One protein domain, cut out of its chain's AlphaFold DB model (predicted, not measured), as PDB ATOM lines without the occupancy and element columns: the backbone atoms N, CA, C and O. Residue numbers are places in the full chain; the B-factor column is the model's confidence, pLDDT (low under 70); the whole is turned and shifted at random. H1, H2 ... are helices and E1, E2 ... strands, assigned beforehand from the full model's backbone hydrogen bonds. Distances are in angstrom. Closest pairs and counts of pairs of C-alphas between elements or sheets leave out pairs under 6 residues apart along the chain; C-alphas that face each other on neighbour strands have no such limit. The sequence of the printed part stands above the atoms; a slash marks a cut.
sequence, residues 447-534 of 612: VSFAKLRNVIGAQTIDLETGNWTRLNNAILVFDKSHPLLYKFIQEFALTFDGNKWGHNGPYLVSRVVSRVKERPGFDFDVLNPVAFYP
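This is residues 447 to 534 of the 612 residues of an uncharacterized protein of Camellia sinensis var. sinensis (UniProt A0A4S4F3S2). A small three-stranded sheet, E2, E1 and E3, has helix H2 crossing over one face, and the longer helix H1, which is not on the sheet, packs on H2 with its residues 487 to 492 at a steep tilt. The long edge strand E2 bends by 90 degrees at residue 474. The printed part has 88 residues, with named elements in the order E1, E2, H1, H2, E3; the sheet, in order E2, E1, E3, is mixed, and the class is mixed, helices and strands. The whole is compact, with a radius of gyration of the C-alphas of 12.9 A, and spans 35 by 30 by 23 A.

Start at E1, residues 455 to 461, the inner strand. It forms a hairpin with antiparallel E2, residues 468 to 477; look for N 455 and O 477, 2.7 A apart and within hydrogen-bond range. E3, residues 525 to 527, is parallel to E1, with N 458 and O 527 at 2.9 A. H2, residues 506 to 516, is on the sheet at a height over the sheet of 8.9 A, over E2 and E1; it runs across the strands, at 80 degrees to E2 on the local plane. Its closest C-alphas to E2 are those of Pro 506 and Asn 472, 4.3 A apart. H1, residues 483 to 495, is not on the sheet but touches H2 with residues 487 to 492 alone, at a steep tilt of 57 degrees, opposite ways; the closest C-alphas are those of Phe 488 and Val 509, 6.3 A apart. In H1 and H2 every O i to N i+4 pair is within hydrogen-bond range.

Find C-alpha 455 at (29.305, -1.010, 2.654); from there E1 runs 15.9 A to residue 461. E2 spans 17.5 A. H1 runs 18.5 A from C-alpha 483 at (19.194, 6.711, 1.431), and H2 15.7 A. E3 ends at C-alpha 527, (34.415, -3.850, -1.032).

The C-alphas farthest apart, those of Ser 448 and Asn 499, are 37.6 A apart. The printed part has no cut and no long link. Look for pLDDT under 70 at residues 447 to 451 and residue 501.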
ATOM      1  N   VAL A 447      39.150  -9.017  10.214       47.81
ATOM      2  CA  VAL A 447      37.965  -8.556   9.495       47.81
ATOM      3  C   VAL A 447      36.952  -7.844  10.412       47.81
ATOM      4  O   VAL A 447      35.856  -8.377  10.537       47.81
ATOM      5  N   SER A 448      37.308  -6.840  11.230       46.59
ATOM      6  CA  SER A 448      36.382  -6.385  12.284       46.59
ATOM      7  C   SER A 448      35.139  -5.778  11.640       46.59
ATOM      8  O   SER A 448      35.207  -4.687  11.073       46.59
ATOM      9  N   PHE A 449      33.999  -6.469  11.744       52.69
ATOM     10  CA  PHE A 449      32.699  -5.954  11.304       52.69
ATOM     11  C   PHE A 449      32.366  -4.613  11.969       52.69
ATOM     12  O   PHE A 449      31.704  -3.790  11.352       52.69
ATOM     13  N   ALA A 450      32.889  -4.349  13.173       52.94
ATOM     14  CA  ALA A 450      32.687  -3.088  13.888       52.94
ATOM     15  C   ALA A 450      33.325  -1.868  13.191       52.94
ATOM     16  O   ALA A 450      33.068  -0.740  13.594       52.94
ATOM     17  N   LYS A 451      34.163  -2.077  12.164       62.22
ATOM     18  CA  LYS A 451      34.719  -1.007  11.320       62.22
ATOM     19  C   LYS A 451      33.978  -0.820   9.994       62.22
ATOM     20  O   LYS A 451      34.296   0.120   9.274       62.22
ATOM     21  N   LEU A 452      33.042  -1.703   9.644       78.56
ATOM     22  CA  LEU A 452      32.273  -1.586   8.409       78.56
ATOM     23  C   LEU A 452      31.070  -0.671   8.626       78.56
ATOM     24  O   LEU A 452      30.246  -0.930   9.500       78.56
ATOM     25  N   ARG A 453      30.948   0.365   7.797       87.12
ATOM     26  CA  ARG A 453      29.814   1.290   7.801       87.12
ATOM     27  C   ARG A 453      29.432   1.618   6.364       87.12
ATOM     28  O   ARG A 453      30.310   1.943   5.579       87.12
ATOM     29  N   ASN A 454      28.147   1.508   6.036       92.12
ATOM     30  CA  ASN A 454      27.600   1.782   4.701       92.12
ATOM     31  C   ASN A 454      28.378   1.088   3.568       92.12
ATOM     32  O   ASN A 454      28.836   1.725   2.629       92.12
ATOM     33  N   VAL A 455      28.554  -0.233   3.646       92.75
ATOM     34  CA  VAL A 455      29.305  -1.010   2.654       92.75
ATOM     35  C   VAL A 455      28.456  -2.047   1.923       92.75
ATOM     36  O   VAL A 455      27.574  -2.700   2.492       92.75
ATOM     37  N   ILE A 456      28.798  -2.259   0.652       94.25
ATOM     38  CA  ILE A 456      28.290  -3.338  -0.200       94.25
ATOM     39  C   ILE A 456      29.457  -4.107  -0.831       94.25
ATOM     40  O   ILE A 456      30.496  -3.543  -1.164       94.25
ATOM     41  N   GLY A 457      29.314  -5.422  -0.998       93.12
ATOM     42  CA  GLY A 457      30.347  -6.235  -1.640       93.12
ATOM     43  C   GLY A 457      30.199  -6.324  -3.152       93.12
ATOM     44  O   GLY A 457      29.121  -6.651  -3.661       93.12
ATOM     45  N   ALA A 458      31.310  -6.161  -3.864       94.00
ATOM     46  CA  ALA A 458      31.416  -6.601  -5.244       94.00
ATOM     47  C   ALA A 458      31.410  -8.132  -5.306       94.00
ATOM     48  O   ALA A 458      32.195  -8.790  -4.641       94.00
ATOM     49  N   GLN A 459      30.545  -8.718  -6.124       93.12
ATOM     50  CA  GLN A 459      30.595 -10.139  -6.458       93.12
ATOM     51  C   GLN A 459      31.714 -10.434  -7.460       93.12
ATOM     52  O   GLN A 459      32.391 -11.452  -7.345       93.12
ATOM     53  N   THR A 460      31.897  -9.557  -8.450       90.56
ATOM     54  CA  THR A 460      32.936  -9.678  -9.480       90.56
ATOM     55  C   THR A 460      33.564  -8.321  -9.767       90.56
ATOM     56  O   THR A 460      32.917  -7.281  -9.616       90.56
ATOM     57  N   ILE A 461      34.824  -8.346 -10.193       88.06
ATOM     58  CA  ILE A 461      35.594  -7.179 -10.627       88.06
ATOM     59  C   ILE A 461      36.175  -7.441 -12.011       88.06
ATOM     60  O   ILE A 461      36.347  -8.595 -12.410       88.06
ATOM     61  N   ASP A 462      36.468  -6.366 -12.718       87.56
ATOM     62  CA  ASP A 462      37.327  -6.364 -13.885       87.56
ATOM     63  C   ASP A 462      38.792  -6.436 -13.420       87.56
ATOM     64  O   ASP A 462      39.205  -5.701 -12.520       87.56
ATOM     65  N   LEU A 463      39.562  -7.380 -13.966       76.00
ATOM     66  CA  LEU A 463      40.918  -7.664 -13.483       76.00
ATOM     67  C   LEU A 463      41.955  -6.639 -13.954       76.00
ATOM     68  O   LEU A 463      43.013  -6.543 -13.338       76.00
ATOM     69  N   GLU A 464      41.664  -5.891 -15.017       79.62
ATOM     70  CA  GLU A 464      42.582  -4.903 -15.584       79.62
ATOM     71  C   GLU A 464      42.419  -3.549 -14.892       79.62
ATOM     72  O   GLU A 464      43.394  -2.920 -14.488       79.62
ATOM     73  N   THR A 465      41.174  -3.124 -14.701       81.50
ATOM     74  CA  THR A 465      40.826  -1.820 -14.122       81.50
ATOM     75  C   THR A 465      40.623  -1.866 -12.609       81.50
ATOM     76  O   THR A 465      40.655  -0.828 -11.952       81.50
ATOM     77  N   GLY A 466      40.378  -3.049 -12.034       77.62
ATOM     78  CA  GLY A 466      40.037  -3.219 -10.619       77.62
ATOM     79  C   GLY A 466      38.624  -2.749 -10.253       77.62
ATOM     80  O   GLY A 466      38.214  -2.886  -9.097       77.62
ATOM     81  N   ASN A 467      37.861  -2.231 -11.219       86.06
ATOM     82  CA  ASN A 467      36.495  -1.775 -11.010       86.06
ATOM     83  C   ASN A 467      35.553  -2.957 -10.795       86.06
ATOM     84  O   ASN A 467      35.695  -4.023 -11.394       86.06
ATOM     85  N   TRP A 468      34.543  -2.774  -9.951       93.06
ATOM     86  CA  TRP A 468      33.500  -3.778  -9.792       93.06
ATOM     87  C   TRP A 468      32.661  -3.891 -11.072       93.06
ATOM     88  O   TRP A 468      32.324  -2.897 -11.709       93.06
ATOM     89  N   THR A 469      32.306  -5.120 -11.438       92.00
ATOM     90  CA  THR A 469      31.432  -5.423 -12.587       92.00
ATOM     91  C   THR A 469      30.060  -5.915 -12.146       92.00
ATOM     92  O   THR A 469      29.083  -5.827 -12.889       92.00
ATOM     93  N   ARG A 470      29.963  -6.437 -10.919       94.00
ATOM     94  CA  ARG A 470      28.704  -6.871 -10.315       94.00
ATOM     95  C   ARG A 470      28.773  -6.724  -8.810       94.00
ATOM     96  O   ARG A 470      29.740  -7.170  -8.201       94.00
ATOM     97  N   LEU A 471      27.722  -6.178  -8.219       95.56
ATOM     98  CA  LEU A 471      27.496  -6.145  -6.776       95.56
ATOM     99  C   LEU A 471      26.485  -7.216  -6.378       95.56
ATOM    100  O   LEU A 471      25.727  -7.703  -7.218       95.56
ATOM    101  N   ASN A 472      26.467  -7.597  -5.105       93.50
ATOM    102  CA  ASN A 472      25.516  -8.581  -4.598       93.50
ATOM    103  C   ASN A 472      25.000  -8.175  -3.215       93.50
ATOM    104  O   ASN A 472      25.759  -7.710  -2.365       93.50
ATOM    105  N   ASN A 473      23.693  -8.336  -3.029       92.56
ATOM    106  CA  ASN A 473      22.934  -7.908  -1.863       92.56
ATOM    107  C   ASN A 473      22.738  -9.001  -0.803       92.56
ATOM    108  O   ASN A 473      21.958  -8.806   0.121       92.56
ATOM    109  N   ALA A 474      23.432 -10.136  -0.911       91.38
ATOM    110  CA  ALA A 474      23.418 -11.170   0.121       91.38
ATOM    111  C   ALA A 474      24.033 -10.687   1.444       91.38
ATOM    112  O   ALA A 474      23.684 -11.196   2.506       91.38
ATOM    113  N   ILE A 475      24.950  -9.716   1.378       90.56
ATOM    114  CA  ILE A 475      25.537  -9.049   2.540       90.56
ATOM    115  C   ILE A 475      25.516  -7.542   2.286       90.56
ATOM    116  O   ILE A 475      26.123  -7.057   1.330       90.56
ATOM    117  N   LEU A 476      24.817  -6.816   3.158       92.31
ATOM    118  CA  LEU A 476      24.716  -5.360   3.175       92.31
ATOM    119  C   LEU A 476      24.959  -4.886   4.610       92.31
ATOM    120  O   LEU A 476      24.342  -5.412   5.535       92.31
ATOM    121  N   VAL A 477      25.840  -3.906   4.795       92.19
ATOM    122  CA  VAL A 477      26.109  -3.310   6.111       92.19
ATOM    123  C   VAL A 477      25.854  -1.818   5.995       92.19
ATOM    124  O   VAL A 477      26.677  -1.100   5.446       92.19
ATOM    125  N   PHE A 478      24.707  -1.348   6.468       92.81
ATOM    126  CA  PHE A 478      24.296   0.047   6.326       92.81
ATOM    127  C   PHE A 478      23.720   0.571   7.629       92.81
ATOM    128  O   PHE A 478      23.088  -0.172   8.382       92.81
ATOM    129  N   ASP A 479      23.908   1.865   7.854       91.19
ATOM    130  CA  ASP A 479      23.219   2.574   8.915       91.19
ATOM    131  C   ASP A 479      21.705   2.527   8.696       91.19
ATOM    132  O   ASP A 479      21.192   2.461   7.568       91.19
ATOM    133  N   LYS A 480      20.970   2.615   9.804       91.06
ATOM    134  CA  LYS A 480      19.516   2.742   9.766       91.06
ATOM    135  C   LYS A 480      19.129   3.950   8.902       91.06
ATOM    136  O   LYS A 480      19.686   5.032   9.055       91.06
ATOM    137  N   SER A 481      18.155   3.753   8.015       91.50
ATOM    138  CA  SER A 481      17.613   4.794   7.127       91.50
ATOM    139  C   SER A 481      18.587   5.352   6.079       91.50
ATOM    140  O   SER A 481      18.323   6.412   5.516       91.50
ATOM    141  N   HIS A 482      19.682   4.650   5.764       94.75
ATOM    142  CA  HIS A 482      20.591   5.095   4.708       94.75
ATOM    143  C   HIS A 482      19.853   5.266   3.352       94.75
ATOM    144  O   HIS A 482      19.191   4.319   2.906       94.75
ATOM    145  N   PRO A 483      19.977   6.412   2.642       94.56
ATOM    146  CA  PRO A 483      19.194   6.711   1.431       94.56
ATOM    147  C   PRO A 483      19.326   5.676   0.308       94.56
ATOM    148  O   PRO A 483      18.396   5.459  -0.472       94.56
ATOM    149  N   LEU A 484      20.478   5.002   0.231       95.25
ATOM    150  CA  LEU A 484      20.720   3.947  -0.754       95.25
ATOM    151  C   LEU A 484      19.781   2.743  -0.575       95.25
ATOM    152  O   LEU A 484      19.334   2.170  -1.567       95.25
ATOM    153  N   LEU A 485      19.427   2.393   0.667       95.06
ATOM    154  CA  LEU A 485      18.494   1.297   0.945       95.06
ATOM    155  C   LEU A 485      17.107   1.605   0.374       95.06
ATOM    156  O   LEU A 485      16.496   0.750  -0.263       95.06
ATOM    157  N   TYR A 486      16.646   2.850   0.525       94.62
ATOM    158  CA  TYR A 486      15.386   3.297  -0.064       94.62
ATOM    159  C   TYR A 486      15.415   3.202  -1.595       94.62
ATOM    160  O   TYR A 486      14.463   2.719  -2.203       94.62
ATOM    161  N   LYS A 487      16.534   3.570  -2.233       96.31
ATOM    162  CA  LYS A 487      16.693   3.430  -3.690       96.31
ATOM    163  C   LYS A 487      16.660   1.979  -4.163       96.31
ATOM    164  O   LYS A 487      16.073   1.718  -5.210       96.31
ATOM    165  N   PHE A 488      17.223   1.039  -3.403       96.75
ATOM    166  CA  PHE A 488      17.094  -0.386  -3.719       96.75
ATOM    167  C   PHE A 488      15.639  -0.863  -3.647       96.75
ATOM    168  O   PHE A 488      15.194  -1.572  -4.547       96.75
ATOM    169  N   ILE A 489      14.888  -0.440  -2.626       95.62
ATOM    170  CA  ILE A 489      13.469  -0.794  -2.469       95.62
ATOM    171  C   ILE A 489      12.632  -0.216  -3.619       95.62
ATOM    172  O   ILE A 489      11.843  -0.941  -4.223       95.62
ATOM    173  N   GLN A 490      12.840   1.060  -3.968       96.56
ATOM    174  CA  GLN A 490      12.156   1.697  -5.098       96.56
ATOM    175  C   GLN A 490      12.437   0.968  -6.417       96.56
ATOM    176  O   GLN A 490      11.511   0.663  -7.163       96.56
ATOM    177  N   GLU A 491      13.704   0.653  -6.697       96.00
ATOM    178  CA  GLU A 491      14.068  -0.069  -7.918       96.00
ATOM    179  C   GLU A 491      13.440  -1.465  -7.960       96.00
ATOM    180  O   GLU A 491      13.010  -1.910  -9.023       96.00
ATOM    181  N   PHE A 492      13.363  -2.155  -6.819       95.62
ATOM    182  CA  PHE A 492      12.733  -3.471  -6.739       95.62
ATOM    183  C   PHE A 492      11.257  -3.391  -7.103       95.62
ATOM    184  O   PHE A 492      10.811  -4.147  -7.958       95.62
ATOM    185  N   ALA A 493      10.521  -2.443  -6.519       95.56
ATOM    186  CA  ALA A 493       9.101  -2.258  -6.804       95.56
ATOM    187  C   ALA A 493       8.831  -1.941  -8.285       95.56
ATOM    188  O   ALA A 493       7.848  -2.413  -8.845       95.56
ATOM    189  N   LEU A 494       9.717  -1.172  -8.928       94.94
ATOM    190  CA  LEU A 494       9.553  -0.753 -10.321       94.94
ATOM    191  C   LEU A 494       9.998  -1.804 -11.344       94.94
ATOM    192  O   LEU A 494       9.475  -1.834 -12.452       94.94
ATOM    193  N   THR A 495      11.001  -2.618 -11.011       94.31
ATOM    194  CA  THR A 495      11.680  -3.495 -11.985       94.31
ATOM    195  C   THR A 495      11.539  -4.980 -11.674       94.31
ATOM    196  O   THR A 495      12.240  -5.793 -12.265       94.31
ATOM    197  N   PHE A 496      10.654  -5.356 -10.750       94.38
ATOM    198  CA  PHE A 496      10.474  -6.750 -10.364       94.38
ATOM    199  C   PHE A 496      10.163  -7.654 -11.569       94.38
ATOM    200  O   PHE A 496       9.192  -7.445 -12.292       94.38
ATOM    201  N   ASP A 497      10.967  -8.706 -11.738       92.62
ATOM    202  CA  ASP A 497      10.766  -9.743 -12.753       92.62
ATOM    203  C   ASP A 497      10.961 -11.127 -12.121       92.62
ATOM    204  O   ASP A 497      12.085 -11.560 -11.844       92.62
ATOM    205  N   GLY A 498       9.854 -11.833 -11.878       90.31
ATOM    206  CA  GLY A 498       9.858 -13.165 -11.266       90.31
ATOM    207  C   GLY A 498      10.539 -14.246 -12.113       90.31
ATOM    208  O   GLY A 498      10.959 -15.270 -11.576       90.31
ATOM    209  N   ASN A 499      10.721 -14.011 -13.415       91.38
ATOM    210  CA  ASN A 499      11.277 -14.994 -14.343       91.38
ATOM    211  C   ASN A 499      12.807 -14.902 -14.463       91.38
ATOM    212  O   ASN A 499      13.440 -15.776 -15.060       91.38
ATOM    213  N   LYS A 500      13.442 -13.871 -13.880       86.56
ATOM    214  CA  LYS A 500      14.888 -13.632 -14.012       86.56
ATOM    215  C   LYS A 500      15.618 -13.685 -12.672       86.56
ATOM    216  O   LYS A 500      15.712 -12.712 -11.929       86.56
ATOM    217  N   TRP A 501      16.273 -14.821 -12.431       68.69
ATOM    218  CA  TRP A 501      16.909 -15.215 -11.162       68.69
ATOM    219  C   TRP A 501      17.955 -14.242 -10.564       68.69
ATOM    220  O   TRP A 501      18.214 -14.299  -9.368       68.69
ATOM    221  N   GLY A 502      18.552 -13.333 -11.344       82.50
ATOM    222  CA  GLY A 502      19.455 -12.292 -10.818       82.50
ATOM    223  C   GLY A 502      18.892 -10.872 -10.878       82.50
ATOM    224  O   GLY A 502      19.513  -9.949 -10.343       82.50
ATOM    225  N   HIS A 503      17.774 -10.678 -11.587       89.94
ATOM    226  CA  HIS A 503      17.282  -9.355 -11.967       89.94
ATOM    227  C   HIS A 503      16.888  -8.528 -10.749       89.94
ATOM    228  O   HIS A 503      17.195  -7.342 -10.716       89.94
ATOM    229  N   ASN A 504      16.327  -9.194  -9.738       92.56
ATOM    230  CA  ASN A 504      15.812  -8.588  -8.509       92.56
ATOM    231  C   ASN A 504      16.836  -8.550  -7.361       92.56
ATOM    232  O   ASN A 504      16.501  -8.174  -6.243       92.56
ATOM    233  N   GLY A 505      18.075  -8.989  -7.606       92.00
ATOM    234  CA  GLY A 505      19.128  -9.068  -6.592       92.00
ATOM    235  C   GLY A 505      20.421  -8.432  -7.096       92.00
ATOM    236  O   GLY A 505      20.474  -7.207  -7.199       92.00
ATOM    237  N   PRO A 506      21.453  -9.217  -7.471       93.12
ATOM    238  CA  PRO A 506      22.744  -8.680  -7.907       93.12
ATOM    239  C   PRO A 506      22.659  -7.620  -9.016       93.12
ATOM    240  O   PRO A 506      23.324  -6.585  -8.937       93.12
ATOM    241  N   TYR A 507      21.826  -7.828 -10.043       94.12
ATOM    242  CA  TYR A 507      21.704  -6.854 -11.135       94.12
ATOM    243  C   TYR A 507      20.973  -5.583 -10.700       94.12
ATOM    244  O   TYR A 507      21.372  -4.500 -11.120       94.12
ATOM    245  N   LEU A 508      19.962  -5.695  -9.837       95.94
ATOM    246  CA  LEU A 508      19.244  -4.551  -9.282       95.94
ATOM    247  C   LEU A 508      20.189  -3.625  -8.521       95.94
ATOM    248  O   LEU A 508      20.290  -2.443  -8.849       95.94
ATOM    249  N   VAL A 509      20.932  -4.161  -7.547       96.50
ATOM    250  CA  VAL A 509      21.833  -3.328  -6.737       96.50
ATOM    251  C   VAL A 509      22.980  -2.758  -7.562       96.50
ATOM    252  O   VAL A 509      23.371  -1.615  -7.346       96.50
ATOM    253  N   SER A 510      23.454  -3.494  -8.572       96.62
ATOM    254  CA  SER A 510      24.457  -2.988  -9.516       96.62
ATOM    255  C   SER A 510      23.922  -1.796 -10.326       96.62
ATOM    256  O   SER A 510      24.605  -0.781 -10.424       96.62
ATOM    257  N   ARG A 511      22.689  -1.868 -10.859       95.31
ATOM    258  CA  ARG A 511      22.063  -0.758 -11.608       95.31
ATOM    259  C   ARG A 511      21.874   0.485 -10.745       95.31
ATOM    260  O   ARG A 511      22.177   1.592 -11.189       95.31
ATOM    261  N   VAL A 512      21.367   0.311  -9.524       96.81
ATOM    262  CA  VAL A 512      21.134   1.430  -8.603       96.81
ATOM    263  C   VAL A 512      22.457   2.093  -8.238       96.81
ATOM    264  O   VAL A 512      22.584   3.301  -8.422       96.81
ATOM    265  N   VAL A 513      23.459   1.315  -7.813       96.25
ATOM    266  CA  VAL A 513      24.774   1.855  -7.440       96.25
ATOM    267  C   VAL A 513      25.450   2.551  -8.621       96.25
ATOM    268  O   VAL A 513      25.933   3.665  -8.445       96.25
ATOM    269  N   SER A 514      25.408   1.992  -9.837       94.88
ATOM    270  CA  SER A 514      25.939   2.667 -11.035       94.88
ATOM    271  C   SER A 514      25.329   4.049 -11.273       94.88
ATOM    272  O   SER A 514      26.035   4.941 -11.734       94.88
ATOM    273  N   ARG A 515      24.040   4.245 -10.961       94.62
ATOM    274  CA  ARG A 515      23.353   5.535 -11.147       94.62
ATOM    275  C   ARG A 515      23.642   6.548 -10.041       94.62
ATOM    276  O   ARG A 515      23.493   7.745 -10.288       94.62
ATOM    277  N   VAL A 516      23.996   6.091  -8.835       93.31
ATOM    278  CA  VAL A 516      24.142   6.965  -7.656       93.31
ATOM    279  C   VAL A 516      25.574   7.133  -7.150       93.31
ATOM    280  O   VAL A 516      25.800   8.049  -6.373       93.31
ATOM    281  N   LYS A 517      26.537   6.307  -7.584       86.38
ATOM    282  CA  LYS A 517      27.928   6.307  -7.082       86.38
ATOM    283  C   LYS A 517      28.666   7.647  -7.207       86.38
ATOM    284  O   LYS A 517      29.619   7.877  -6.482       86.38
ATOM    285  N   GLU A 518      28.233   8.510  -8.120       85.81
ATOM    286  CA  GLU A 518      28.814   9.840  -8.362       85.81
ATOM    287  C   GLU A 518      27.889  10.973  -7.881       85.81
ATOM    288  O   GLU A 518      28.177  12.149  -8.090       85.81
ATOM    289  N   ARG A 519      26.756  10.642  -7.245       88.44
ATOM    290  CA  ARG A 519      25.786  11.632  -6.767       88.44
ATOM    291  C   ARG A 519      26.072  12.015  -5.312       88.44
ATOM    292  O   ARG A 519      26.259  11.125  -4.481       88.44
ATOM    293  N   PRO A 520      26.016  13.310  -4.961       81.50
ATOM    294  CA  PRO A 520      26.120  13.738  -3.571       81.50
ATOM    295  C   PRO A 520      24.954  13.183  -2.734       81.50
ATOM    296  O   PRO A 520      23.834  13.038  -3.228       81.50
ATOM    297  N   GLY A 521      25.217  12.874  -1.459       82.56
ATOM    298  CA  GLY A 521      24.212  12.374  -0.505       82.56
ATOM    299  C   GLY A 521      24.108  10.847  -0.374       82.56
ATOM    300  O   GLY A 521      23.265  10.367   0.381       82.56
ATOM    301  N   PHE A 522      24.960  10.082  -1.065       88.44
ATOM    302  CA  PHE A 522      25.062   8.626  -0.926       88.44
ATOM    303  C   PHE A 522      26.482   8.245  -0.489       88.44
ATOM    304  O   PHE A 522      27.350   8.039  -1.330       88.44
ATOM    305  N   ASP A 523      26.712   8.168   0.822       88.69
ATOM    306  CA  ASP A 523      28.006   7.789   1.404       88.69
ATOM    307  C   ASP A 523      28.090   6.267   1.567       88.69
ATOM    308  O   ASP A 523      27.413   5.693   2.419       88.69
ATOM    309  N   PHE A 524      28.858   5.593   0.711       92.19
ATOM    310  CA  PHE A 524      29.044   4.147   0.801       92.19
ATOM    311  C   PHE A 524      30.339   3.675   0.140       92.19
ATOM    312  O   PHE A 524      30.788   4.253  -0.848       92.19
ATOM    313  N   ASP A 525      30.859   2.541   0.612       91.31
ATOM    314  CA  ASP A 525      32.008   1.869   0.001       91.31
ATOM    315  C   ASP A 525      31.615   0.565  -0.703       91.31
ATOM    316  O   ASP A 525      30.752  -0.201  -0.256       91.31
ATOM    317  N   VAL A 526      32.322   0.269  -1.797       91.44
ATOM    318  CA  VAL A 526      32.267  -1.034  -2.464       91.44
ATOM    319  C   VAL A 526      33.509  -1.843  -2.107       91.44
ATOM    320  O   VAL A 526      34.624  -1.498  -2.494       91.44
ATOM    321  N   LEU A 527      33.319  -2.960  -1.409       89.94
ATOM    322  CA  LEU A 527      34.415  -3.850  -1.032       89.94
ATOM    323  C   LEU A 527      34.752  -4.848  -2.145       89.94
ATOM    324  O   LEU A 527      33.873  -5.338  -2.855       89.94
ATOM    325  N   ASN A 528      36.035  -5.201  -2.248       89.56
ATOM    326  CA  ASN A 528      36.536  -6.215  -3.179       89.56
ATOM    327  C   ASN A 528      35.858  -7.588  -2.948       89.56
ATOM    328  O   ASN A 528      35.568  -7.919  -1.793       89.56
ATOM    329  N   PRO A 529      35.678  -8.437  -3.986       90.00
ATOM    330  CA  PRO A 529      35.041  -9.743  -3.833       90.00
ATOM    331  C   PRO A 529      35.616 -10.625  -2.738       90.00
ATOM    332  O   PRO A 529      34.861 -11.342  -2.089       90.00
ATOM    333  N   VAL A 530      36.916 -10.542  -2.449       88.50
ATOM    334  CA  VAL A 530      37.517 -11.327  -1.362       88.50
ATOM    335  C   VAL A 530      36.874 -11.063   0.010       88.50
ATOM    336  O   VAL A 530      36.857 -11.969   0.837       88.50
ATOM    337  N   ALA A 531      36.281  -9.886   0.243       88.56
ATOM    338  CA  ALA A 531      35.683  -9.509   1.524       88.56
ATOM    339  C   ALA A 531      34.462 -10.368   1.909       88.56
ATOM    340  O   ALA A 531      34.318 -10.744   3.072       88.56
ATOM    341  N   PHE A 532      33.599 -10.701   0.944       91.56
ATOM    342  CA  PHE A 532      32.318 -11.396   1.180       91.56
ATOM    343  C   PHE A 532      32.074 -12.588   0.237       91.56
ATOM    344  O   PHE A 532      31.356 -13.536   0.571       91.56
ATOM    345  N   TYR A 533      32.700 -12.568  -0.940       92.88
ATOM    346  CA  TYR A 533      32.533 -13.527  -2.033       92.88
ATOM    347  C   TYR A 533      33.893 -14.104  -2.496       92.88
ATOM    348  O   TYR A 533      34.209 -14.077  -3.687       92.88
ATOM    349  N   PRO A 534      34.727 -14.668  -1.595       90.25
ATOM    350  CA  PRO A 534      36.106 -15.079  -1.910       90.25
ATOM    351  C   PRO A 534      36.226 -16.266  -2.883       90.25
ATOM    352  O   PRO A 534      37.340 -16.665  -3.264       90.25
TER     353      PRO A 534